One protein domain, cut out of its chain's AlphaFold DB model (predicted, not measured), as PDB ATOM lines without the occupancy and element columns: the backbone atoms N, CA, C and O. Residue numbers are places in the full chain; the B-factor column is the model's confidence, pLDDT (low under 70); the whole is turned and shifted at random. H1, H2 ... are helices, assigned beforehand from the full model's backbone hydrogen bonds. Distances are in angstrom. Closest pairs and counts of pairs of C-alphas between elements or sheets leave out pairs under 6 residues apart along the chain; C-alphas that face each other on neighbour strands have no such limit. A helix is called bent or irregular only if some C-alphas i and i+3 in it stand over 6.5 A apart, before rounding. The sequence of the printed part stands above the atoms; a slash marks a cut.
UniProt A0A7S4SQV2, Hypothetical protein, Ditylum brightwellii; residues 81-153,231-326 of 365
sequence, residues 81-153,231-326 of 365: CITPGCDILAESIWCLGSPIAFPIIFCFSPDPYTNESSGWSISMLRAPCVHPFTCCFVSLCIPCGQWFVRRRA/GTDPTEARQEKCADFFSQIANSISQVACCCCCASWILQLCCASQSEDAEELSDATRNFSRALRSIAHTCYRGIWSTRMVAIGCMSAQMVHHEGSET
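Overview. This is residues 81 to 153 and 231 to 326 of the 365 residues of the protein "Hypothetical protein" of Ditylum brightwellii (UniProt A0A7S4SQV2). A long helical hairpin, H6 and H7, makes the length of this rod, and H1 runs beside H7 along part of its length. H2 crosses H6 and H7, while the short helices H3, H4 and H5 cluster on the part of H7 near its last residue. The printed part has 169 residues, of which 138 are in seven named helices, in the order H1 to H7 along the chain, with no named strand; the class is all helix. The whole is loose, with a radius of gyration of the C-alphas of 21.9 A and spans of 77 by 35 by 24 A.

Arrangement. The hub is H7, residues 276 to 325, touching six other helices. H6, residues 234 to 270, forms a helical hairpin with it, at a shallow tilt of 20 degrees, opposite ways; the closest C-alphas, of Ala 257 and Ser 289, are 4.5 A apart. H1, residues 81 to 97, touches residues 287 to 306 of H7 at a shallow tilt of 9 degrees, the same way, closest at the C-alphas of Gly 97 and Gly 302, 3.6 A. H1 and H6 are apart. H2, residues 99 to 107, touches H7 about perpendicular at 82 degrees, with the C-alphas of Pro 99 and Ser 305 closest at 5.5 A. H2 also touches H6, closest at the C-alphas of Ile 105 and Gln 239, 5.4 A, and is only just about perpendicular to it at 71 degrees. H3, residues 127 to 130, touches H7, closest at the C-alphas of Ala 127 and Gln 317, 5.0 A. H4, residues 132 to 140, touches H7 at 32 degrees, only just short of steep, opposite ways, with the C-alphas of Cys 135 and Gly 312 closest at 4.3 A. H5, residues 142 to 153, touches H7 with residues 149 to 153, closest at the C-alphas of Val 149 and Ser 315, 6.5 A. Every O i to N i+4 pair is within hydrogen-bond range in H4, H5, H6 and H7; H1 has 12 of 13, H2 has 0 of 5 but 5 of 6 O i to N i+3 pairs, and H3 is too short for an i+4 pair.

Along the chain. H7 is 73.3 A long, from C-alpha 276 at (141.538, 113.099, 61.083) to C-alpha 325 at (84.936, 98.925, 105.440). H6 is 54.1 A long and H1 25.2 A, beginning at C-alpha 81 at (139.383, 107.471, 79.649). H2 and H5 are each 15.6 A, H4 12.1 A and H3 5.3 A. H2 is irregular, with C-alphas 100 and 103 7.4 A apart, and H1 only just, with C-alphas 81 and 84 6.8 A apart.

Size, cuts and confidence. The two C-alphas farthest apart, of Gln 274 and Thr 326, are 77.2 A apart. Residues 154 to 230 are not printed, and C-alphas 153 and 231 are 15.7 A apart across this cut. The link from H2 to H3, 19 residues, is long. Mean pLDDT of the printed part is 90.8; residue 97 and residues 113 to 116 are under 70.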
ATOM      1  N   CYS A  81     139.081 107.850  78.267       95.81
ATOM      2  CA  CYS A  81     139.383 107.471  79.649       95.81
ATOM      3  C   CYS A  81     138.124 107.370  80.526       95.81
ATOM      4  O   CYS A  81     138.034 106.496  81.390       95.81
ATOM      5  N   ILE A  82     137.145 108.258  80.329       95.88
ATOM      6  CA  ILE A  82     135.937 108.320  81.169       95.88
ATOM      7  C   ILE A  82     134.891 107.279  80.742       95.88
ATOM      8  O   ILE A  82     134.158 106.763  81.591       95.88
ATOM      9  N   THR A  83     134.817 106.944  79.452       95.31
ATOM     10  CA  THR A  83     133.750 106.093  78.893       95.31
ATOM     11  C   THR A  83     133.626 104.722  79.593       95.31
ATOM     12  O   THR A  83     132.518 104.400  80.029       95.31
ATOM     13  N   PRO A  84     134.708 103.953  79.843       95.50
ATOM     14  CA  PRO A  84     134.627 102.701  80.604       95.50
ATOM     15  C   PRO A  84     134.103 102.892  82.033       95.50
ATOM     16  O   PRO A  84     133.380 102.047  82.561       95.50
ATOM     17  N   GLY A  85     134.432 104.023  82.666       94.75
ATOM     18  CA  GLY A  85     133.918 104.381  83.987       94.75
ATOM     19  C   GLY A  85     132.403 104.596  83.980       94.75
ATOM     20  O   GLY A  85     131.718 104.171  84.911       94.75
ATOM     21  N   CYS A  86     131.860 105.189  82.913       93.50
ATOM     22  CA  CYS A  86     130.417 105.333  82.725       93.50
ATOM     23  C   CYS A  86     129.711 103.980  82.566       93.50
ATOM     24  O   CYS A  86     128.644 103.788  83.151       93.50
ATOM     25  N   ASP A  87     130.303 103.030  81.844       91.19
ATOM     26  CA  ASP A  87     129.723 101.692  81.684       91.19
ATOM     27  C   ASP A  87     129.725 100.910  83.008       91.19
ATOM     28  O   ASP A  87     128.704 100.338  83.397       91.19
ATOM     29  N   ILE A  88     130.822 100.965  83.773       93.88
ATOM     30  CA  ILE A  88     130.889 100.370  85.121       93.88
ATOM     31  C   ILE A  88     129.856 101.016  86.054       93.88
ATOM     32  O   ILE A  88     129.210 100.328  86.853       93.88
ATOM     33  N   LEU A  89     129.671 102.334  85.955       91.81
ATOM     34  CA  LEU A  89     128.653 103.050  86.715       91.81
ATOM     35  C   LEU A  89     127.241 102.607  86.311       91.81
ATOM     36  O   LEU A  89     126.405 102.407  87.191       91.81
ATOM     37  N   ALA A  90     126.972 102.406  85.018       90.38
ATOM     38  CA  ALA A  90     125.690 101.900  84.533       90.38
ATOM     39  C   ALA A  90     125.378 100.517  85.125       90.38
ATOM     40  O   ALA A  90     124.290 100.318  85.663       90.38
ATOM     41  N   GLU A  91     126.338  99.592  85.105       89.38
ATOM     42  CA  GLU A  91     126.192  98.255  85.701       89.38
ATOM     43  C   GLU A  91     126.004  98.320  87.227       89.38
ATOM     44  O   GLU A  91     125.152  97.638  87.801       89.38
ATOM     45  N   SER A  92     126.729  99.219  87.898       88.19
ATOM     46  CA  SER A  92     126.586  99.439  89.344       88.19
ATOM     47  C   SER A  92     125.194  99.972  89.699       88.19
ATOM     48  O   SER A  92     124.560  99.497  90.644       88.19
ATOM     49  N   ILE A  93     124.678 100.926  88.916       86.06
ATOM     50  CA  ILE A  93     123.314 101.442  89.068       86.06
ATOM     51  C   ILE A  93     122.299 100.349  88.739       86.06
ATOM     52  O   ILE A  93     121.276 100.272  89.408       86.06
ATOM     53  N   TRP A  94     122.559  99.468  87.772       83.44
ATOM     54  CA  TRP A  94     121.663  98.355  87.453       83.44
ATOM     55  C   TRP A  94     121.475  97.405  88.644       83.44
ATOM     56  O   TRP A  94     120.341  97.030  88.958       83.44
ATOM     57  N   CYS A  95     122.546  97.086  89.377       82.12
ATOM     58  CA  CYS A  95     122.443  96.333  90.630       82.12
ATOM     59  C   CYS A  95     121.527  97.032  91.655       82.12
ATOM     60  O   CYS A  95     120.780  96.361  92.369       82.12
ATOM     61  N   LEU A  96     121.532  98.370  91.672       76.06
ATOM     62  CA  LEU A  96     120.663  99.223  92.494       76.06
ATOM     63  C   LEU A  96     119.298  99.545  91.847       76.06
ATOM     64  O   LEU A  96     118.454 100.156  92.487       76.06
ATOM     65  N   GLY A  97     119.064  99.170  90.590       66.94
ATOM     66  CA  GLY A  97     117.812  99.387  89.853       66.94
ATOM     67  C   GLY A  97     116.959  98.120  89.734       66.94
ATOM     68  O   GLY A  97     115.817  98.150  89.274       66.94
ATOM     69  N   SER A  98     117.491  96.974  90.146       76.38
ATOM     70  CA  SER A  98     116.734  95.727  90.243       76.38
ATOM     71  C   SER A  98     115.545  95.877  91.209       76.38
ATOM     72  O   SER A  98     115.648  96.633  92.172       76.38
ATOM     73  N   PRO A  99     114.439  95.118  91.057       72.25
ATOM     74  CA  PRO A  99     113.390  95.025  92.082       72.25
ATOM     75  C   PRO A  99     113.920  94.725  93.495       72.25
ATOM     76  O   PRO A  99     113.286  95.062  94.491       72.25
ATOM     77  N   ILE A 100     115.108  94.114  93.583       75.62
ATOM     78  CA  ILE A 100     115.826  93.828  94.833       75.62
ATOM     79  C   ILE A 100     116.225  95.117  95.570       75.62
ATOM     80  O   ILE A 100     116.391  95.106  96.785       75.62
ATOM     81  N   ALA A 101     116.319  96.237  94.859       73.75
ATOM     82  CA  ALA A 101     116.693  97.534  95.388       73.75
ATOM     83  C   ALA A 101     115.514  98.355  95.931       73.75
ATOM     84  O   ALA A 101     115.710  99.490  96.360       73.75
ATOM     85  N   PHE A 102     114.311  97.773  96.020       79.69
ATOM     86  CA  PHE A 102     113.190  98.376  96.747       79.69
ATOM     87  C   PHE A 102     113.572  98.924  98.140       79.69
ATOM     88  O   PHE A 102     113.069  99.987  98.498       79.69
ATOM     89  N   PRO A 103     114.493  98.317  98.924       88.44
ATOM     90  CA  PRO A 103     114.926  98.885 100.199       88.44
ATOM     91  C   PRO A 103     115.556 100.285 100.119       88.44
ATOM     92  O   PRO A 103     115.558 100.989 101.127       88.44
ATOM     93  N   ILE A 104     116.043 100.730  98.953       89.69
ATOM     94  CA  ILE A 104     116.624 102.072  98.771       89.69
ATOM     95  C   ILE A 104     115.606 103.174  99.088       89.69
ATOM     96  O   ILE A 104     115.996 104.236  99.573       89.69
ATOM     97  N   ILE A 105     114.300 102.922  98.927       92.62
ATOM     98  CA  ILE A 105     113.270 103.909  99.292       92.62
ATOM     99  C   ILE A 105     113.351 104.299 100.777       92.62
ATOM    100  O   ILE A 105     112.967 105.404 101.151       92.62
ATOM    101  N   PHE A 106     113.875 103.427 101.645       93.44
ATOM    102  CA  PHE A 106     114.005 103.717 103.073       93.44
ATOM    103  C   PHE A 106     115.130 104.696 103.404       93.44
ATOM    104  O   PHE A 106     115.107 105.263 104.498       93.44
ATOM    105  N   CYS A 107     116.052 104.949 102.471       94.06
ATOM    106  CA  CYS A 107     117.040 106.021 102.595       94.06
ATOM    107  C   CYS A 107     116.406 107.416 102.471       94.06
ATOM    108  O   CYS A 107     117.025 108.403 102.860       94.06
ATOM    109  N   PHE A 108     115.170 107.508 101.969       93.12
ATOM    110  CA  PHE A 108     114.419 108.754 101.884       93.12
ATOM    111  C   PHE A 108     113.552 108.942 103.135       93.12
ATOM    112  O   PHE A 108     112.978 107.988 103.681       93.12
ATOM    113  N   SER A 109     113.464 110.184 103.614       92.00
ATOM    114  CA  SER A 109     112.645 110.542 104.769       92.00
ATOM    115  C   SER A 109     111.164 110.654 104.376       92.00
ATOM    116  O   SER A 109     110.841 111.232 103.332       92.00
ATOM    117  N   PRO A 110     110.239 110.129 105.198       89.69
ATOM    118  CA  PRO A 110     108.818 110.381 105.001       89.69
ATOM    119  C   PRO A 110     108.526 111.862 105.284       89.69
ATOM    120  O   PRO A 110     109.216 112.482 106.095       89.69
ATOM    121  N   ASP A 111     107.527 112.442 104.620       82.38
ATOM    122  CA  ASP A 111     107.140 113.826 104.900       82.38
ATOM    123  C   ASP A 111     106.513 113.968 106.294       82.38
ATOM    124  O   ASP A 111     105.612 113.196 106.638       82.38
ATOM    125  N   PRO A 112     106.942 114.961 107.098       70.56
ATOM    126  CA  PRO A 112     106.469 115.137 108.471       70.56
ATOM    127  C   PRO A 112     105.011 115.628 108.568       70.56
ATOM    128  O   PRO A 112     104.434 115.591 109.652       70.56
ATOM    129  N   TYR A 113     104.406 116.062 107.457       59.56
ATOM    130  CA  TYR A 113     103.124 116.782 107.428       59.56
ATOM    131  C   TYR A 113     101.889 115.934 107.077       59.56
ATOM    132  O   TYR A 113     100.809 116.476 106.879       59.56
ATOM    133  N   THR A 114     101.985 114.605 107.018       59.34
ATOM    134  CA  THR A 114     100.853 113.750 106.588       59.34
ATOM    135  C   THR A 114      99.818 113.430 107.684       59.34
ATOM    136  O   THR A 114      98.867 112.696 107.433       59.34
ATOM    137  N   ASN A 115      99.948 113.991 108.891       53.91
ATOM    138  CA  ASN A 115      99.259 113.490 110.092       53.91
ATOM    139  C   ASN A 115      97.795 113.930 110.302       53.91
ATOM    140  O   ASN A 115      97.196 113.496 111.284       53.91
ATOM    141  N   GLU A 116      97.196 114.760 109.444       61.81
ATOM    142  CA  GLU A 116      95.829 115.264 109.698       61.81
ATOM    143  C   GLU A 116      94.704 114.434 109.059       61.81
ATOM    144  O   GLU A 116      93.536 114.609 109.401       61.81
ATOM    145  N   SER A 117      95.028 113.496 108.169       70.38
ATOM    146  CA  SER A 117      94.027 112.677 107.467       70.38
ATOM    147  C   SER A 117      93.909 111.278 108.062       70.38
ATOM    148  O   SER A 117      94.840 110.757 108.683       70.38
ATOM    149  N   SER A 118      92.742 110.655 107.880       81.19
ATOM    150  CA  SER A 118      92.534 109.282 108.325       81.19
ATOM    151  C   SER A 118      93.538 108.357 107.621       81.19
ATOM    152  O   SER A 118      93.710 108.383 106.401       81.19
ATOM    153  N   GLY A 119      94.303 107.600 108.405       87.00
ATOM    154  CA  GLY A 119      95.324 106.707 107.867       87.00
ATOM    155  C   GLY A 119      94.708 105.485 107.184       87.00
ATOM    156  O   GLY A 119      93.614 105.040 107.529       87.00
ATOM    157  N   TRP A 120      95.446 104.884 106.250       93.12
ATOM    158  CA  TRP A 120      95.088 103.583 105.684       93.12
ATOM    159  C   TRP A 120      94.952 102.522 106.786       93.12
ATOM    160  O   TRP A 120      95.769 102.457 107.704       93.12
ATOM    161  N   SER A 121      93.964 101.629 106.661       94.00
ATOM    162  CA  SER A 121      93.723 100.566 107.656       94.00
ATOM    163  C   SER A 121      94.868  99.551 107.768       94.00
ATOM    164  O   SER A 121      95.008  98.866 108.780       94.00
ATOM    165  N   ILE A 122      95.709  99.462 106.739       95.81
ATOM    166  CA  ILE A 122      96.936  98.668 106.713       95.81
ATOM    167  C   ILE A 122      98.040  99.489 106.051       95.81
ATOM    168  O   ILE A 122      97.763 100.221 105.106       95.81
ATOM    169  N   SER A 123      99.286  99.361 106.510       95.69
ATOM    170  CA  SER A 123     100.423 100.014 105.851       95.69
ATOM    171  C   SER A 123     100.740  99.371 104.500       95.69
ATOM    172  O   SER A 123     100.555  98.162 104.315       95.69
ATOM    173  N   MET A 124     101.294 100.160 103.576       95.31
ATOM    174  CA  MET A 124     101.721  99.689 102.254       95.31
ATOM    175  C   MET A 124     102.687  98.493 102.350       95.31
ATOM    176  O   MET A 124     102.582  97.558 101.561       95.31
ATOM    177  N   LEU A 125     103.572  98.469 103.354       94.75
ATOM    178  CA  LEU A 125     104.531  97.374 103.577       94.75
ATOM    179  C   LEU A 125     103.887  96.073 104.059       94.75
ATOM    180  O   LEU A 125     104.391  94.990 103.770       94.75
ATOM    181  N   ARG A 126     102.788  96.158 104.814       96.81
ATOM    182  CA  ARG A 126     102.110  94.978 105.365       96.81
ATOM    183  C   ARG A 126     101.043  94.429 104.416       96.81
ATOM    184  O   ARG A 126     100.691  93.255 104.517       96.81
ATOM    185  N   ALA A 127     100.544  95.247 103.489       96.94
ATOM    186  CA  ALA A 127      99.497  94.861 102.550       96.94
ATOM    187  C   ALA A 127      99.825  93.614 101.696       96.94
ATOM    188  O   ALA A 127      98.958  92.738 101.607       96.94
ATOM    189  N   PRO A 128     101.050  93.440 101.153       96.81
ATOM    190  CA  PRO A 128     101.423  92.229 100.418       96.81
ATOM    191  C   PRO A 128     101.353  90.953 101.260       96.81
ATOM    192  O   PRO A 128     101.038  89.895 100.731       96.81
ATOM    193  N   CYS A 129     101.592  91.033 102.573       97.12
ATOM    194  CA  CYS A 129     101.513  89.869 103.459       97.12
ATOM    195  C   CYS A 129     100.068  89.411 103.700       97.12
ATOM    196  O   CYS A 129      99.837  88.245 104.010       97.12
ATOM    197  N   VAL A 130      99.095  90.321 103.582       97.38
ATOM    198  CA  VAL A 130      97.671  90.008 103.770       97.38
ATOM    199  C   VAL A 130      97.006  89.621 102.450       97.38
ATOM    200  O   VAL A 130      96.197  88.698 102.427       97.38
ATOM    201  N   HIS A 131      97.367  90.288 101.349       97.19
ATOM    202  CA  HIS A 131      96.833  90.021 100.008       97.19
ATOM    203  C   HIS A 131      97.955  89.761  98.986       97.19
ATOM    204  O   HIS A 131      98.106  90.531  98.029       97.19
ATOM    205  N   PRO A 132      98.734  88.670  99.141       97.31
ATOM    206  CA  PRO A 132      99.894  88.397  98.289       97.31
ATOM    207  C   PRO A 132      99.496  88.183  96.830       97.31
ATOM    208  O   PRO A 132     100.128  88.724  95.928       97.31
ATOM    209  N   PHE A 133      98.389  87.473  96.590       97.31
ATOM    210  CA  PHE A 133      97.892  87.220  95.238       97.31
ATOM    211  C   PHE A 133      97.517  88.505  94.504       97.31
ATOM    212  O   PHE A 133      97.843  88.635  93.332       97.31
ATOM    213  N   THR A 134      96.891  89.469  95.185       96.69
ATOM    214  CA  THR A 134      96.562  90.774  94.593       96.69
ATOM    215  C   THR A 134      97.830  91.538  94.234       96.69
ATOM    216  O   THR A 134      97.937  92.041  93.119       96.69
ATOM    217  N   CYS A 135      98.800  91.590  95.153       96.94
ATOM    218  CA  CYS A 135     100.078  92.257  94.916       96.94
ATOM    219  C   CYS A 135     100.789  91.658  93.693       96.94
ATOM    220  O   CYS A 135     101.120  92.382  92.759       96.94
ATOM    221  N   CYS A 136     100.958  90.332  93.655       95.88
ATOM    222  CA  CYS A 136     101.611  89.644  92.543       95.88
ATOM    223  C   CYS A 136     100.832  89.784  91.230       95.88
ATOM    224  O   CYS A 136     101.432  90.048  90.195       95.88
ATOM    225  N   PHE A 137      99.505  89.630  91.256       95.94
ATOM    226  CA  PHE A 137      98.664  89.737  90.063       95.94
ATOM    227  C   PHE A 137      98.766  91.119  89.419       95.94
ATOM    228  O   PHE A 137      98.977  91.210  88.211       95.94
ATOM    229  N   VAL A 138      98.671  92.184  90.221       95.44
ATOM    230  CA  VAL A 138      98.778  93.554  89.713       95.44
ATOM    231  C   VAL A 138     100.186  93.827  89.196       95.44
ATOM    232  O   VAL A 138     100.317  94.386  88.113       95.44
ATOM    233  N   SER A 139     101.237  93.399  89.902       93.06
ATOM    234  CA  SER A 139     102.616  93.595  89.436       93.06
ATOM    235  C   SER A 139     102.951  92.806  88.160       93.06
ATOM    236  O   SER A 139     103.789  93.259  87.387       93.06
ATOM    237  N   LEU A 140     102.313  91.651  87.918       92.88
ATOM    238  CA  LEU A 140     102.552  90.811  86.733       92.88
ATOM    239  C   LEU A 140     101.692  91.201  85.520       92.88
ATOM    240  O   LEU A 140     102.195  91.211  84.400       92.88
ATOM    241  N   CYS A 141     100.410  91.519  85.721       94.25
ATOM    242  CA  CYS A 141      99.530  92.054  84.678       94.25
ATOM    243  C   CYS A 141      98.920  93.371  85.151       94.25
ATOM    244  O   CYS A 141      97.804  93.395  85.671       94.25
ATOM    245  N   ILE A 142      99.615  94.485  84.919       90.88
ATOM    246  CA  ILE A 142      99.097  95.797  85.319       90.88
ATOM    247  C   ILE A 142      97.776  96.138  84.625       90.88
ATOM    248  O   ILE A 142      96.875  96.562  85.338       90.88
ATOM    249  N   PRO A 143      97.568  95.899  83.314       91.44
ATOM    250  CA  PRO A 143      96.262  96.118  82.686       91.44
ATOM    251  C   PRO A 143      95.112  95.409  83.399       91.44
ATOM    252  O   PRO A 143      94.122  96.035  83.779       91.44
ATOM    253  N   CYS A 144      95.280  94.114  83.665       93.88
ATOM    254  CA  CYS A 144      94.291  93.315  84.375       93.88
ATOM    255  C   CYS A 144      94.111  93.793  85.827       93.88
ATOM    256  O   CYS A 144      92.995  93.874  86.342       93.88
ATOM    257  N   GLY A 145      95.228  94.105  86.486       94.38
ATOM    258  CA  GLY A 145      95.290  94.564  87.863       94.38
ATOM    259  C   GLY A 145      94.597  95.904  88.066       94.38
ATOM    260  O   GLY A 145      93.773  96.024  88.967       94.38
ATOM    261  N   GLN A 146      94.857  96.882  87.200       93.88
ATOM    262  CA  GLN A 146      94.207  98.192  87.238       93.88
ATOM    263  C   GLN A 146      92.718  98.084  86.952       93.88
ATOM    264  O   GLN A 146      91.927  98.708  87.654       93.88
ATOM    265  N   TRP A 147      92.311  97.237  86.001       93.81
ATOM    266  CA  TRP A 147      90.892  96.974  85.780       93.81
ATOM    267  C   TRP A 147      90.208  96.437  87.049       93.81
ATOM    268  O   TRP A 147      89.159  96.935  87.461       93.81
ATOM    269  N   PHE A 148      90.836  95.466  87.717       95.50
ATOM    270  CA  PHE A 148      90.336  94.885  88.964       95.50
ATOM    271  C   PHE A 148      90.285  95.900  90.119       95.50
ATOM    272  O   PHE A 148      89.261  96.006  90.800       95.50
ATOM    273  N   VAL A 149      91.367  96.654  90.332       95.81
ATOM    274  CA  VAL A 149      91.490  97.650  91.409       95.81
ATOM    275  C   VAL A 149      90.519  98.805  91.192       95.81
ATOM    276  O   VAL A 149      89.802  99.163  92.122       95.81
ATOM    277  N   ARG A 150      90.417  99.339  89.970       95.31
ATOM    278  CA  ARG A 150      89.479 100.417  89.630       95.31
ATOM    279  C   ARG A 150      88.033  99.991  89.857       95.31
ATOM    280  O   ARG A 150      87.267 100.729  90.466       95.31
ATOM    281  N   ARG A 151      87.659  98.786  89.417       95.19
ATOM    282  CA  ARG A 151      86.304  98.265  89.631       95.19
ATOM    283  C   ARG A 151      85.977  98.117  91.117       95.19
ATOM    284  O   ARG A 151      84.848  98.385  91.513       95.19
ATOM    285  N   ARG A 152      86.950  97.705  91.937       94.44
ATOM    286  CA  ARG A 152      86.817  97.656  93.403       94.44
ATOM    287  C   ARG A 152      86.664  99.055  94.001       94.44
ATOM    288  O   ARG A 152      85.727  99.245  94.761       94.44
ATOM    289  N   ALA A 153      87.512 100.001  93.600       94.00
ATOM    290  CA  ALA A 153      87.480 101.387  94.070       94.00
ATOM    291  C   ALA A 153      86.133 102.077  93.794       94.00
ATOM    292  O   ALA A 153      85.653 102.851  94.611       94.00
ATOM    293  N   GLY A 231      94.843 109.646 103.887       91.75
ATOM    294  CA  GLY A 231      96.164 110.247 103.711       91.75
ATOM    295  C   GLY A 231      97.087 109.523 102.734       91.75
ATOM    296  O   GLY A 231      96.775 108.465 102.183       91.75
ATOM    297  N   THR A 232      98.288 110.071 102.551       92.69
ATOM    298  CA  THR A 232      99.388 109.388 101.851       92.69
ATOM    299  C   THR A 232     100.144 108.484 102.825       92.69
ATOM    300  O   THR A 232     100.483 108.901 103.931       92.69
ATOM    301  N   ASP A 233     100.408 107.235 102.430       94.25
ATOM    302  CA  ASP A 233     101.200 106.314 103.254       94.25
ATOM    303  C   ASP A 233     102.662 106.805 103.333       94.25
ATOM    304  O   ASP A 233     103.230 107.202 102.313       94.25
ATOM    305  N   PRO A 234     103.331 106.748 104.498       93.31
ATOM    306  CA  PRO A 234     104.734 107.155 104.607       93.31
ATOM    307  C   PRO A 234     105.673 106.419 103.639       93.31
ATOM    308  O   PRO A 234     106.689 106.971 103.226       93.31
ATOM    309  N   THR A 235     105.360 105.172 103.282       93.94
ATOM    310  CA  THR A 235     106.126 104.365 102.317       93.94
ATOM    311  C   THR A 235     105.898 104.840 100.883       93.94
ATOM    312  O   THR A 235     106.836 104.849 100.090       93.94
ATOM    313  N   GLU A 236     104.673 105.264 100.565       94.44
ATOM    314  CA  GLU A 236     104.306 105.857  99.274       94.44
ATOM    315  C   GLU A 236     105.077 107.169  99.068       94.44
ATOM    316  O   GLU A 236     105.792 107.299  98.078       94.44
ATOM    317  N   ALA A 237     105.085 108.061 100.067       93.25
ATOM    318  CA  ALA A 237     105.848 109.314 100.016       93.25
ATOM    319  C   ALA A 237     107.363 109.087  99.822       93.25
ATOM    320  O   ALA A 237     108.025 109.772  99.043       93.25
ATOM    321  N   ARG A 238     107.936 108.084 100.501       94.31
ATOM    322  CA  ARG A 238     109.343 107.694 100.306       94.31
ATOM    323  C   ARG A 238     109.618 107.212  98.884       94.31
ATOM    324  O   ARG A 238     110.648 107.551  98.305       94.31
ATOM    325  N   GLN A 239     108.710 106.411  98.331       93.88
ATOM    326  CA  GLN A 239     108.836 105.894  96.975       93.88
ATOM    327  C   GLN A 239     108.738 107.011  95.930       93.88
ATOM    328  O   GLN A 239     109.493 106.976  94.957       93.88
ATOM    329  N   GLU A 240     107.849 107.986  96.115       92.19
ATOM    330  CA  GLU A 240     107.735 109.161  95.241       92.19
ATOM    331  C   GLU A 240     109.037 109.967  95.235       92.19
ATOM    332  O   GLU A 240     109.634 110.139  94.174       92.19
ATOM    333  N   LYS A 241     109.574 110.313  96.413       93.19
ATOM    334  CA  LYS A 241     110.868 111.011  96.536       93.19
ATOM    335  C   LYS A 241     112.023 110.248  95.893       93.19
ATOM    336  O   LYS A 241     112.862 110.842  95.219       93.19
ATOM    337  N   CYS A 242     112.066 108.931  96.089       91.94
ATOM    338  CA  CYS A 242     113.060 108.073  95.454       91.94
ATOM    339  C   CYS A 242     112.947 108.133  93.923       91.94
ATOM    340  O   CYS A 242     113.953 108.288  93.232       91.94
ATOM    341  N   ALA A 243     111.729 108.030  93.384       91.31
ATOM    342  CA  ALA A 243     111.499 108.102  91.944       91.31
ATOM    343  C   ALA A 243     111.869 109.477  91.371       91.31
ATOM    344  O   ALA A 243     112.472 109.537  90.300       91.31
ATOM    345  N   ASP A 244     111.561 110.559  92.084       91.94
ATOM    346  CA  ASP A 244     111.887 111.923  91.666       91.94
ATOM    347  C   ASP A 244     113.395 112.174  91.659       91.94
ATOM    348  O   ASP A 244     113.916 112.734  90.696       91.94
ATOM    349  N   PHE A 245     114.117 111.693  92.675       92.38
ATOM    350  CA  PHE A 245     115.576 111.787  92.742       92.38
ATOM    351  C   PHE A 245     116.255 111.112  91.540       92.38
ATOM    352  O   PHE A 245     117.034 111.741  90.822       92.38
ATOM    353  N   PHE A 246     115.922 109.847  91.262       90.94
ATOM    354  CA  PHE A 246     116.505 109.141  90.118       90.94
ATOM    355  C   PHE A 246     116.033 109.713  88.775       90.94
ATOM    356  O   PHE A 246     116.795 109.692  87.808       90.94
ATOM    357  N   SER A 247     114.810 110.248  88.699       91.19
ATOM    358  CA  SER A 247     114.298 110.926  87.503       91.19
ATOM    359  C   SER A 247     115.104 112.189  87.197       91.19
ATOM    360  O   SER A 247     115.483 112.410  86.050       91.19
ATOM    361  N   GLN A 248     115.446 112.982  88.217       93.75
ATOM    362  CA  GLN A 248     116.313 114.154  88.061       93.75
ATOM    363  C   GLN A 248     117.699 113.761  87.542       93.75
ATOM    364  O   GLN A 248     118.156 114.338  86.558       93.75
ATOM    365  N   ILE A 249     118.319 112.725  88.119       92.25
ATOM    366  CA  ILE A 249     119.610 112.200  87.642       92.25
ATOM    367  C   ILE A 249     119.507 111.750  86.180       92.25
ATOM    368  O   ILE A 249     120.324 112.150  85.350       92.25
ATOM    369  N   ALA A 250     118.493 110.949  85.842       93.00
ATOM    370  CA  ALA A 250     118.300 110.446  84.487       93.00
ATOM    371  C   ALA A 250     118.079 111.583  83.476       93.00
ATOM    372  O   ALA A 250     118.646 111.547  82.382       93.00
ATOM    373  N   ASN A 251     117.315 112.614  83.850       93.38
ATOM    374  CA  ASN A 251     117.081 113.796  83.020       93.38
ATOM    375  C   ASN A 251     118.376 114.587  82.793       93.38
ATOM    376  O   ASN A 251     118.692 114.905  81.647       93.38
ATOM    377  N   SER A 252     119.153 114.862  83.847       95.31
ATOM    378  CA  SER A 252     120.433 115.573  83.735       95.31
ATOM    379  C   SER A 252     121.433 114.814  82.859       95.31
ATOM    380  O   SER A 252     122.022 115.399  81.952       95.31
ATOM    381  N   ILE A 253     121.573 113.499  83.054       94.94
ATOM    382  CA  ILE A 253     122.458 112.660  82.233       94.94
ATOM    383  C   ILE A 253     121.984 112.627  80.775       94.94
ATOM    384  O   ILE A 253     122.796 112.741  79.857       94.94
ATOM    385  N   SER A 254     120.672 112.530  80.541       94.69
ATOM    386  CA  SER A 254     120.101 112.540  79.187       94.69
ATOM    387  C   SER A 254     120.342 113.866  78.465       94.69
ATOM    388  O   SER A 254     120.610 113.860  77.263       94.69
ATOM    389  N   GLN A 255     120.283 114.995  79.179       95.38
ATOM    390  CA  GLN A 255     120.596 116.313  78.623       95.38
ATOM    391  C   GLN A 255     122.064 116.401  78.202       95.38
ATOM    392  O   GLN A 255     122.335 116.761  77.059       95.38
ATOM    393  N   VAL A 256     122.998 115.990  79.068       95.56
ATOM    394  CA  VAL A 256     124.433 115.955  78.729       95.56
ATOM    395  C   VAL A 256     124.676 115.040  77.530       95.56
ATOM    396  O   VAL A 256     125.320 115.444  76.566       95.56
ATOM    397  N   ALA A 257     124.081 113.847  77.524       95.44
ATOM    398  CA  ALA A 257     124.203 112.921  76.405       95.44
ATOM    399  C   ALA A 257     123.657 113.507  75.093       95.44
ATOM    400  O   ALA A 257     124.219 113.258  74.024       95.44
ATOM    401  N   CYS A 258     122.565 114.275  75.153       95.56
ATOM    402  CA  CYS A 258     122.008 114.982  74.004       95.56
ATOM    403  C   CYS A 258     122.977 116.053  73.491       95.56
ATOM    404  O   CYS A 258     123.299 116.045  72.307       95.56
ATOM    405  N   CYS A 259     123.518 116.891  74.382       95.88
ATOM    406  CA  CYS A 259     124.508 117.911  74.033       95.88
ATOM    407  C   CYS A 259     125.761 117.299  73.391       95.88
ATOM    408  O   CYS A 259     126.174 117.759  72.332       95.88
ATOM    409  N   CYS A 260     126.314 116.221  73.961       93.62
ATOM    410  CA  CYS A 260     127.447 115.499  73.371       93.62
ATOM    411  C   CYS A 260     127.098 114.932  71.986       93.62
ATOM    412  O   CYS A 260     127.890 115.032  71.055       93.62
ATOM    413  N   CYS A 261     125.893 114.383  71.812       94.00
ATOM    414  CA  CYS A 261     125.449 113.891  70.508       94.00
ATOM    415  C   CYS A 261     125.368 115.027  69.478       94.00
ATOM    416  O   CYS A 261     125.830 114.853  68.358       94.00
ATOM    417  N   CYS A 262     124.811 116.183  69.843       94.44
ATOM    418  CA  CYS A 262     124.756 117.347  68.959       94.44
ATOM    419  C   CYS A 262     126.158 117.877  68.633       94.44
ATOM    420  O   CYS A 262     126.430 118.177  67.476       94.44
ATOM    421  N   ALA A 263     127.056 117.936  69.622       92.62
ATOM    422  CA  ALA A 263     128.442 118.354  69.428       92.62
ATOM    423  C   ALA A 263     129.183 117.434  68.444       92.62
ATOM    424  O   ALA A 263     129.798 117.931  67.510       92.62
ATOM    425  N   SER A 264     129.038 116.111  68.582       92.56
ATOM    426  CA  SER A 264     129.589 115.136  67.625       92.56
ATOM    427  C   SER A 264     129.058 115.366  66.204       92.56
ATOM    428  O   SER A 264     129.832 115.405  65.256       92.56
ATOM    429  N   TRP A 265     127.754 115.614  66.037       93.25
ATOM    430  CA  TRP A 265     127.186 115.909  64.714       93.25
ATOM    431  C   TRP A 265     127.724 117.209  64.108       93.25
ATOM    432  O   TRP A 265     127.974 117.261  62.906       93.25
ATOM    433  N   ILE A 266     127.905 118.250  64.924       92.12
ATOM    434  CA  ILE A 266     128.471 119.527  64.476       92.12
ATOM    435  C   ILE A 266     129.938 119.344  64.076       92.12
ATOM    436  O   ILE A 266     130.320 119.796  63.001       92.12
ATOM    437  N   LEU A 267     130.738 118.633  64.876       89.38
ATOM    438  CA  LEU A 267     132.130 118.308  64.545       89.38
ATOM    439  C   LEU A 267     132.223 117.530  63.226       89.38
ATOM    440  O   LEU A 267     133.023 117.887  62.362       89.38
ATOM    441  N   GLN A 268     131.343 116.546  63.023       91.00
ATOM    442  CA  GLN A 268     131.304 115.782  61.776       91.00
ATOM    443  C   GLN A 268     130.978 116.658  60.560       91.00
ATOM    444  O   GLN A 268     131.569 116.493  59.498       91.00
ATOM    445  N   LEU A 269     130.014 117.573  60.688       90.38
ATOM    446  CA  LEU A 269     129.576 118.418  59.575       90.38
ATOM    447  C   LEU A 269     130.563 119.547  59.261       90.38
ATOM    448  O   LEU A 269     130.695 119.921  58.097       90.38
ATOM    449  N   CYS A 270     131.223 120.105  60.278       89.25
ATOM    450  CA  CYS A 270     132.077 121.280  60.127       89.25
ATOM    451  C   CYS A 270     133.559 120.943  59.921       89.25
ATOM    452  O   CYS A 270     134.229 121.680  59.205       89.25
ATOM    453  N   CYS A 271     134.067 119.869  60.535       82.00
ATOM    454  CA  CYS A 271     135.512 119.643  60.666       82.00
ATOM    455  C   CYS A 271     136.003 118.319  60.060       82.00
ATOM    456  O   CYS A 271     137.165 118.241  59.668       82.00
ATOM    457  N   ALA A 272     135.151 117.294  59.930       75.06
ATOM    458  CA  ALA A 272     135.608 115.958  59.517       75.06
ATOM    459  C   ALA A 272     136.129 115.875  58.072       75.06
ATOM    460  O   ALA A 272     136.857 114.954  57.733       75.06
ATOM    461  N   SER A 273     135.794 116.827  57.195       77.94
ATOM    462  CA  SER A 273     136.385 116.861  55.849       77.94
ATOM    463  C   SER A 273     137.814 117.414  55.823       77.94
ATOM    464  O   SER A 273     138.442 117.370  54.766       77.94
ATOM    465  N   GLN A 274     138.312 117.955  56.943       80.12
ATOM    466  CA  GLN A 274     139.575 118.697  56.994       80.12
ATOM    467  C   GLN A 274     140.607 118.152  57.994       80.12
ATOM    468  O   GLN A 274     141.774 118.503  57.856       80.12
ATOM    469  N   SER A 275     140.224 117.317  58.967       84.94
ATOM    470  CA  SER A 275     141.151 116.782  59.980       84.94
ATOM    471  C   SER A 275     140.728 115.388  60.463       84.94
ATOM    472  O   SER A 275     139.552 115.173  60.763       84.94
ATOM    473  N   GLU A 276     141.693 114.463  60.539       89.69
ATOM    474  CA  GLU A 276     141.538 113.099  61.083       89.69
ATOM    475  C   GLU A 276     141.236 113.146  62.594       89.69
ATOM    476  O   GLU A 276     140.278 112.525  63.054       89.69
ATOM    477  N   ASP A 277     141.927 114.013  63.343       88.69
ATOM    478  CA  ASP A 277     141.722 114.223  64.785       88.69
ATOM    479  C   ASP A 277     140.285 114.679  65.118       88.69
ATOM    480  O   ASP A 277     139.716 114.346  66.164       88.69
ATOM    481  N   ALA A 278     139.654 115.442  64.217       88.38
ATOM    482  CA  ALA A 278     138.266 115.869  64.380       88.38
ATOM    483  C   ALA A 278     137.262 114.714  64.199       88.38
ATOM    484  O   ALA A 278     136.205 114.717  64.843       88.38
ATOM    485  N   GLU A 279     137.577 113.737  63.343       91.81
ATOM    486  CA  GLU A 279     136.791 112.512  63.178       91.81
ATOM    487  C   GLU A 279     136.923 111.617  64.419       91.81
ATOM    488  O   GLU A 279     135.904 111.197  64.977       91.81
ATOM    489  N   GLU A 280     138.142 111.434  64.938       93.38
ATOM    490  CA  GLU A 280     138.382 110.675  66.173       93.38
ATOM    491  C   GLU A 280     137.648 111.281  67.380       93.38
ATOM    492  O   GLU A 280     136.948 110.574  68.116       93.38
ATOM    493  N   LEU A 281     137.710 112.609  67.558       93.12
ATOM    494  CA  LEU A 281     136.978 113.282  68.636       93.12
ATOM    495  C   LEU A 281     135.459 113.128  68.486       93.12
ATOM    496  O   LEU A 281     134.743 112.965  69.485       93.12
ATOM    497  N   SER A 282     134.945 113.202  67.256       94.00
ATOM    498  CA  SER A 282     133.521 113.002  66.966       94.00
ATOM    499  C   SER A 282     133.071 111.605  67.396       94.00
ATOM    500  O   SER A 282     132.053 111.472  68.091       94.00
ATOM    501  N   ASP A 283     133.852 110.574  67.071       94.62
ATOM    502  CA  ASP A 283     133.563 109.191  67.439       94.62
ATOM    503  C   ASP A 283     133.686 108.943  68.948       94.62
ATOM    504  O   ASP A 283     132.773 108.352  69.545       94.62
ATOM    505  N   ALA A 284     134.725 109.472  69.600       94.69
ATOM    506  CA  ALA A 284     134.876 109.416  71.054       94.69
ATOM    507  C   ALA A 284     133.693 110.091  71.772       94.69
ATOM    508  O   ALA A 284     133.077 109.512  72.673       94.69
ATOM    509  N   THR A 285     133.280 111.276  71.309       94.69
ATOM    510  CA  THR A 285     132.120 112.009  71.845       94.69
ATOM    511  C   THR A 285     130.819 111.225  71.657       94.69
ATOM    512  O   THR A 285     129.954 111.195  72.544       94.69
ATOM    513  N   ARG A 286     130.656 110.552  70.514       95.19
ATOM    514  CA  ARG A 286     129.486 109.715  70.227       95.19
ATOM    515  C   ARG A 286     129.439 108.476  71.119       95.19
ATOM    516  O   ARG A 286     128.358 108.118  71.590       95.19
ATOM    517  N   ASN A 287     130.579 107.836  71.368       94.94
ATOM    518  CA  ASN A 287     130.691 106.697  72.279       94.94
ATOM    519  C   ASN A 287     130.372 107.105  73.718       94.94
ATOM    520  O   ASN A 287     129.515 106.482  74.349       94.94
ATOM    521  N   PHE A 288     130.926 108.225  74.178       95.31
ATOM    522  CA  PHE A 288     130.600 108.796  75.480       95.31
ATOM    523  C   PHE A 288     129.100 109.119  75.617       95.31
ATOM    524  O   PHE A 288     128.455 108.735  76.595       95.31
ATOM    525  N   SER A 289     128.486 109.735  74.598       96.19
ATOM    526  CA  SER A 289     127.037 109.997  74.566       96.19
ATOM    527  C   SER A 289     126.202 108.712  74.682       96.19
ATOM    528  O   SER A 289     125.203 108.683  75.409       96.19
ATOM    529  N   ARG A 290     126.600 107.627  74.001       95.69
ATOM    530  CA  ARG A 290     125.934 106.317  74.113       95.69
ATOM    531  C   ARG A 290     126.052 105.742  75.527       95.69
ATOM    532  O   ARG A 290     125.036 105.280  76.049       95.69
ATOM    533  N   ALA A 291     127.227 105.822  76.153       95.31
ATOM    534  CA  ALA A 291     127.439 105.367  77.529       95.31
ATOM    535  C   ALA A 291     126.555 106.144  78.524       95.31
ATOM    536  O   ALA A 291     125.839 105.548  79.331       95.31
ATOM    537  N   LEU A 292     126.472 107.473  78.394       95.69
ATOM    538  CA  LEU A 292     125.565 108.292  79.207       95.69
ATOM    539  C   LEU A 292     124.086 107.921  79.001       95.69
ATOM    540  O   LEU A 292     123.334 107.801  79.971       95.69
ATOM    541  N   ARG A 293     123.646 107.684  77.756       95.25
ATOM    542  CA  ARG A 293     122.275 107.203  77.485       95.25
ATOM    543  C   ARG A 293     122.015 105.832  78.103       95.25
ATOM    544  O   ARG A 293     120.901 105.600  78.567       95.25
ATOM    545  N   SER A 294     123.019 104.955  78.137       93.94
ATOM    546  CA  SER A 294     122.936 103.660  78.819       93.94
ATOM    547  C   SER A 294     122.676 103.845  80.317       93.94
ATOM    548  O   SER A 294     121.722 103.273  80.844       93.94
ATOM    549  N   ILE A 295     123.424 104.739  80.981       94.00
ATOM    550  CA  ILE A 295     123.197 105.081  82.395       94.00
ATOM    551  C   ILE A 295     121.775 105.614  82.609       94.00
ATOM    552  O   ILE A 295     121.050 105.114  83.470       94.00
ATOM    553  N   ALA A 296     121.349 106.603  81.816       94.56
ATOM    554  CA  ALA A 296     120.018 107.192  81.952       94.56
ATOM    555  C   ALA A 296     118.906 106.147  81.759       94.56
ATOM    556  O   ALA A 296     117.961 106.082  82.547       94.56
ATOM    557  N   HIS A 297     119.039 105.285  80.750       92.75
ATOM    558  CA  HIS A 297     118.109 104.189  80.500       92.75
ATOM    559  C   HIS A 297     118.064 103.193  81.668       92.75
ATOM    560  O   HIS A 297     116.981 102.775  82.082       92.75
ATOM    561  N   THR A 298     119.214 102.856  82.250       91.44
ATOM    562  CA  THR A 298     119.305 102.008  83.443       91.44
ATOM    563  C   THR A 298     118.617 102.645  84.654       91.44
ATOM    564  O   THR A 298     117.827 101.968  85.318       91.44
ATOM    565  N   CYS A 299     118.800 103.949  84.887       91.31
ATOM    566  CA  CYS A 299     118.055 104.690  85.910       91.31
ATOM    567  C   CYS A 299     116.537 104.603  85.678       91.31
ATOM    568  O   CYS A 299     115.796 104.252  86.595       91.31
ATOM    569  N   TYR A 300     116.059 104.849  84.450       91.19
ATOM    570  CA  TYR A 300     114.627 104.758  84.134       91.19
ATOM    571  C   TYR A 300     114.064 103.354  84.348       91.19
ATOM    572  O   TYR A 300     112.973 103.214  84.905       91.19
ATOM    573  N   ARG A 301     114.800 102.308  83.959       90.38
ATOM    574  CA  ARG A 301     114.390 100.921  84.223       90.38
ATOM    575  C   ARG A 301     114.299 100.631  85.719       90.38
ATOM    576  O   ARG A 301     113.369  99.936  86.128       90.38
ATOM    577  N   GLY A 302     115.209 101.179  86.526       89.62
ATOM    578  CA  GLY A 302     115.185 101.025  87.981       89.62
ATOM    579  C   GLY A 302     114.031 101.754  88.670       89.62
ATOM    580  O   GLY A 302     113.347 101.193  89.529       89.62
ATOM    581  N   ILE A 303     113.735 102.980  88.234       90.06
ATOM    582  CA  ILE A 303     112.540 103.713  88.677       90.06
ATOM    583  C   ILE A 303     111.284 102.922  88.315       90.06
ATOM    584  O   ILE A 303     110.379 102.772  89.136       90.06
ATOM    585  N   TRP A 304     111.232 102.405  87.085       90.38
ATOM    586  CA  TRP A 304     110.095 101.641  86.598       90.38
ATOM    587  C   TRP A 304     109.879 100.378  87.430       90.38
ATOM    588  O   TRP A 304     108.774 100.165  87.918       90.38
ATOM    589  N   SER A 305     110.930  99.590  87.675       89.88
ATOM    590  CA  SER A 305     110.853  98.363  88.478       89.88
ATOM    591  C   SER A 305     110.317  98.640  89.892       89.88
ATOM    592  O   SER A 305     109.388  97.967  90.347       89.88
ATOM    593  N   THR A 306     110.824  99.691  90.541       90.44
ATOM    594  CA  THR A 306     110.400 100.126  91.879       90.44
ATOM    595  C   THR A 306     108.937 100.569  91.879       90.44
ATOM    596  O   THR A 306     108.174 100.177  92.764       90.44
ATOM    597  N   ARG A 307     108.507 101.319  90.852       91.81
ATOM    598  CA  ARG A 307     107.103 101.719  90.675       91.81
ATOM    599  C   ARG A 307     106.183 100.516  90.474       91.81
ATOM    600  O   ARG A 307     105.128 100.483  91.095       91.81
ATOM    601  N   MET A 308     106.570  99.498  89.699       92.12
ATOM    602  CA  MET A 308     105.733  98.298  89.508       92.12
ATOM    603  C   MET A 308     105.481  97.542  90.821       92.12
ATOM    604  O   MET A 308     104.367  97.072  91.075       92.12
ATOM    605  N   VAL A 309     106.514  97.415  91.660       93.25
ATOM    606  CA  VAL A 309     106.392  96.789  92.985       93.25
ATOM    607  C   VAL A 309     105.493  97.642  93.878       93.25
ATOM    608  O   VAL A 309     104.555  97.126  94.483       93.25
ATOM    609  N   ALA A 310     105.717  98.959  93.892       94.69
ATOM    610  CA  ALA A 310     104.933  99.892  94.690       94.69
ATOM    611  C   ALA A 310     103.443  99.890  94.306       94.69
ATOM    612  O   ALA A 310     102.589  99.800  95.187       94.69
ATOM    613  N   ILE A 311     103.129  99.891  93.006       95.75
ATOM    614  CA  ILE A 311     101.763  99.763  92.473       95.75
ATOM    615  C   ILE A 311     101.107  98.475  92.977       95.75
ATOM    616  O   ILE A 311      99.952  98.507  93.403       95.75
ATOM    617  N   GLY A 312     101.832  97.351  92.987       96.69
ATOM    618  CA  GLY A 312     101.336  96.087  93.538       96.69
ATOM    619  C   GLY A 312     101.002  96.186  95.030       96.69
ATOM    620  O   GLY A 312      99.900  95.814  95.446       96.69
ATOM    621  N   CYS A 313     101.915  96.745  95.832       96.94
ATOM    622  CA  CYS A 313     101.722  96.920  97.275       96.94
ATOM    623  C   CYS A 313     100.552  97.859  97.599       96.94
ATOM    624  O   CYS A 313      99.700  97.529  98.426       96.94
ATOM    625  N   MET A 314     100.471  99.005  96.923       97.19
ATOM    626  CA  MET A 314      99.386  99.967  97.112       97.19
ATOM    627  C   MET A 314      98.040  99.416  96.622       97.19
ATOM    628  O   MET A 314      97.015  99.625  97.266       97.19
ATOM    629  N   SER A 315      98.024  98.632  95.544       97.50
ATOM    630  CA  SER A 315      96.809  97.951  95.078       97.50
ATOM    631  C   SER A 315      96.301  96.922  96.091       97.50
ATOM    632  O   SER A 315      95.100  96.837  96.354       97.50
ATOM    633  N   ALA A 316      97.209  96.163  96.718       97.75
ATOM    634  CA  ALA A 316      96.861  95.267  97.819       97.75
ATOM    635  C   ALA A 316      96.311  96.038  99.034       97.75
ATOM    636  O   ALA A 316      95.353  95.584  99.666       97.75
ATOM    637  N   GLN A 317      96.871  97.216  99.332       97.44
ATOM    638  CA  GLN A 317      96.402  98.103 100.402       97.44
ATOM    639  C   GLN A 317      94.981  98.616 100.119       97.44
ATOM    640  O   GLN A 317      94.118  98.524 100.992       97.44
ATOM    641  N   MET A 318      94.711  99.071  98.890       96.75
ATOM    642  CA  MET A 318      93.382  99.509  98.436       96.75
ATOM    643  C   MET A 318      92.343  98.396  98.597       96.75
ATOM    644  O   MET A 318      91.303  98.590  99.220       96.75
ATOM    645  N   VAL A 319      92.657  97.188  98.119       96.38
ATOM    646  CA  VAL A 319      91.757  96.028  98.215       96.38
ATOM    647  C   VAL A 319      91.496  95.605  99.662       96.38
ATOM    648  O   VAL A 319      90.382  95.186  99.985       96.38
ATOM    649  N   HIS A 320      92.493  95.706 100.543       96.50
ATOM    650  CA  HIS A 320      92.298  95.436 101.965       96.50
ATOM    651  C   HIS A 320      91.310  96.415 102.594       96.50
ATOM    652  O   HIS A 320      90.401  95.997 103.313       96.50
ATOM    653  N   HIS A 321      91.494  97.700 102.303       94.75
ATOM    654  CA  HIS A 321      90.695  98.768 102.870       94.75
ATOM    655  C   HIS A 321      89.209  98.621 102.489       94.75
ATOM    656  O   HIS A 321      88.361  98.566 103.383       94.75
ATOM    657  N   GLU A 322      88.919  98.356 101.210       92.69
ATOM    658  CA  GLU A 322      87.573  98.019 100.710       92.69
ATOM    659  C   GLU A 322      86.917  96.857 101.478       92.69
ATOM    660  O   GLU A 322      85.762  96.918 101.911       92.69
ATOM    661  N   GLY A 323      87.671  95.772 101.683       90.62
ATOM    662  CA  GLY A 323      87.175  94.588 102.383       90.62
ATOM    663  C   GLY A 323      86.924  94.824 103.875       90.62
ATOM    664  O   GLY A 323      86.053  94.174 104.459       90.62
ATOM    665  N   SER A 324      87.675  95.740 104.493       88.62
ATOM    666  CA  SER A 324      87.517  96.100 105.904       88.62
ATOM    667  C   SER A 324      86.309  97.010 106.148       88.62
ATOM    668  O   SER A 324      85.545  96.759 107.079       88.62
ATOM    669  N   GLU A 325      86.064  97.997 105.282       79.19
ATOM    670  CA  GLU A 325      84.936  98.925 105.440       79.19
ATOM    671  C   GLU A 325      83.586  98.302 105.109       79.19
ATOM    672  O   GLU A 325      82.605  98.575 105.799       79.19
ATOM    673  N   THR A 326      83.535  97.388 104.136       70.88
ATOM    674  CA  THR A 326      82.307  96.627 103.838       70.88
ATOM    675  C   THR A 326      81.802  95.863 105.075       70.88
ATOM    676  O   THR A 326      80.615  95.576 105.197       70.88
TER     677      THR A 326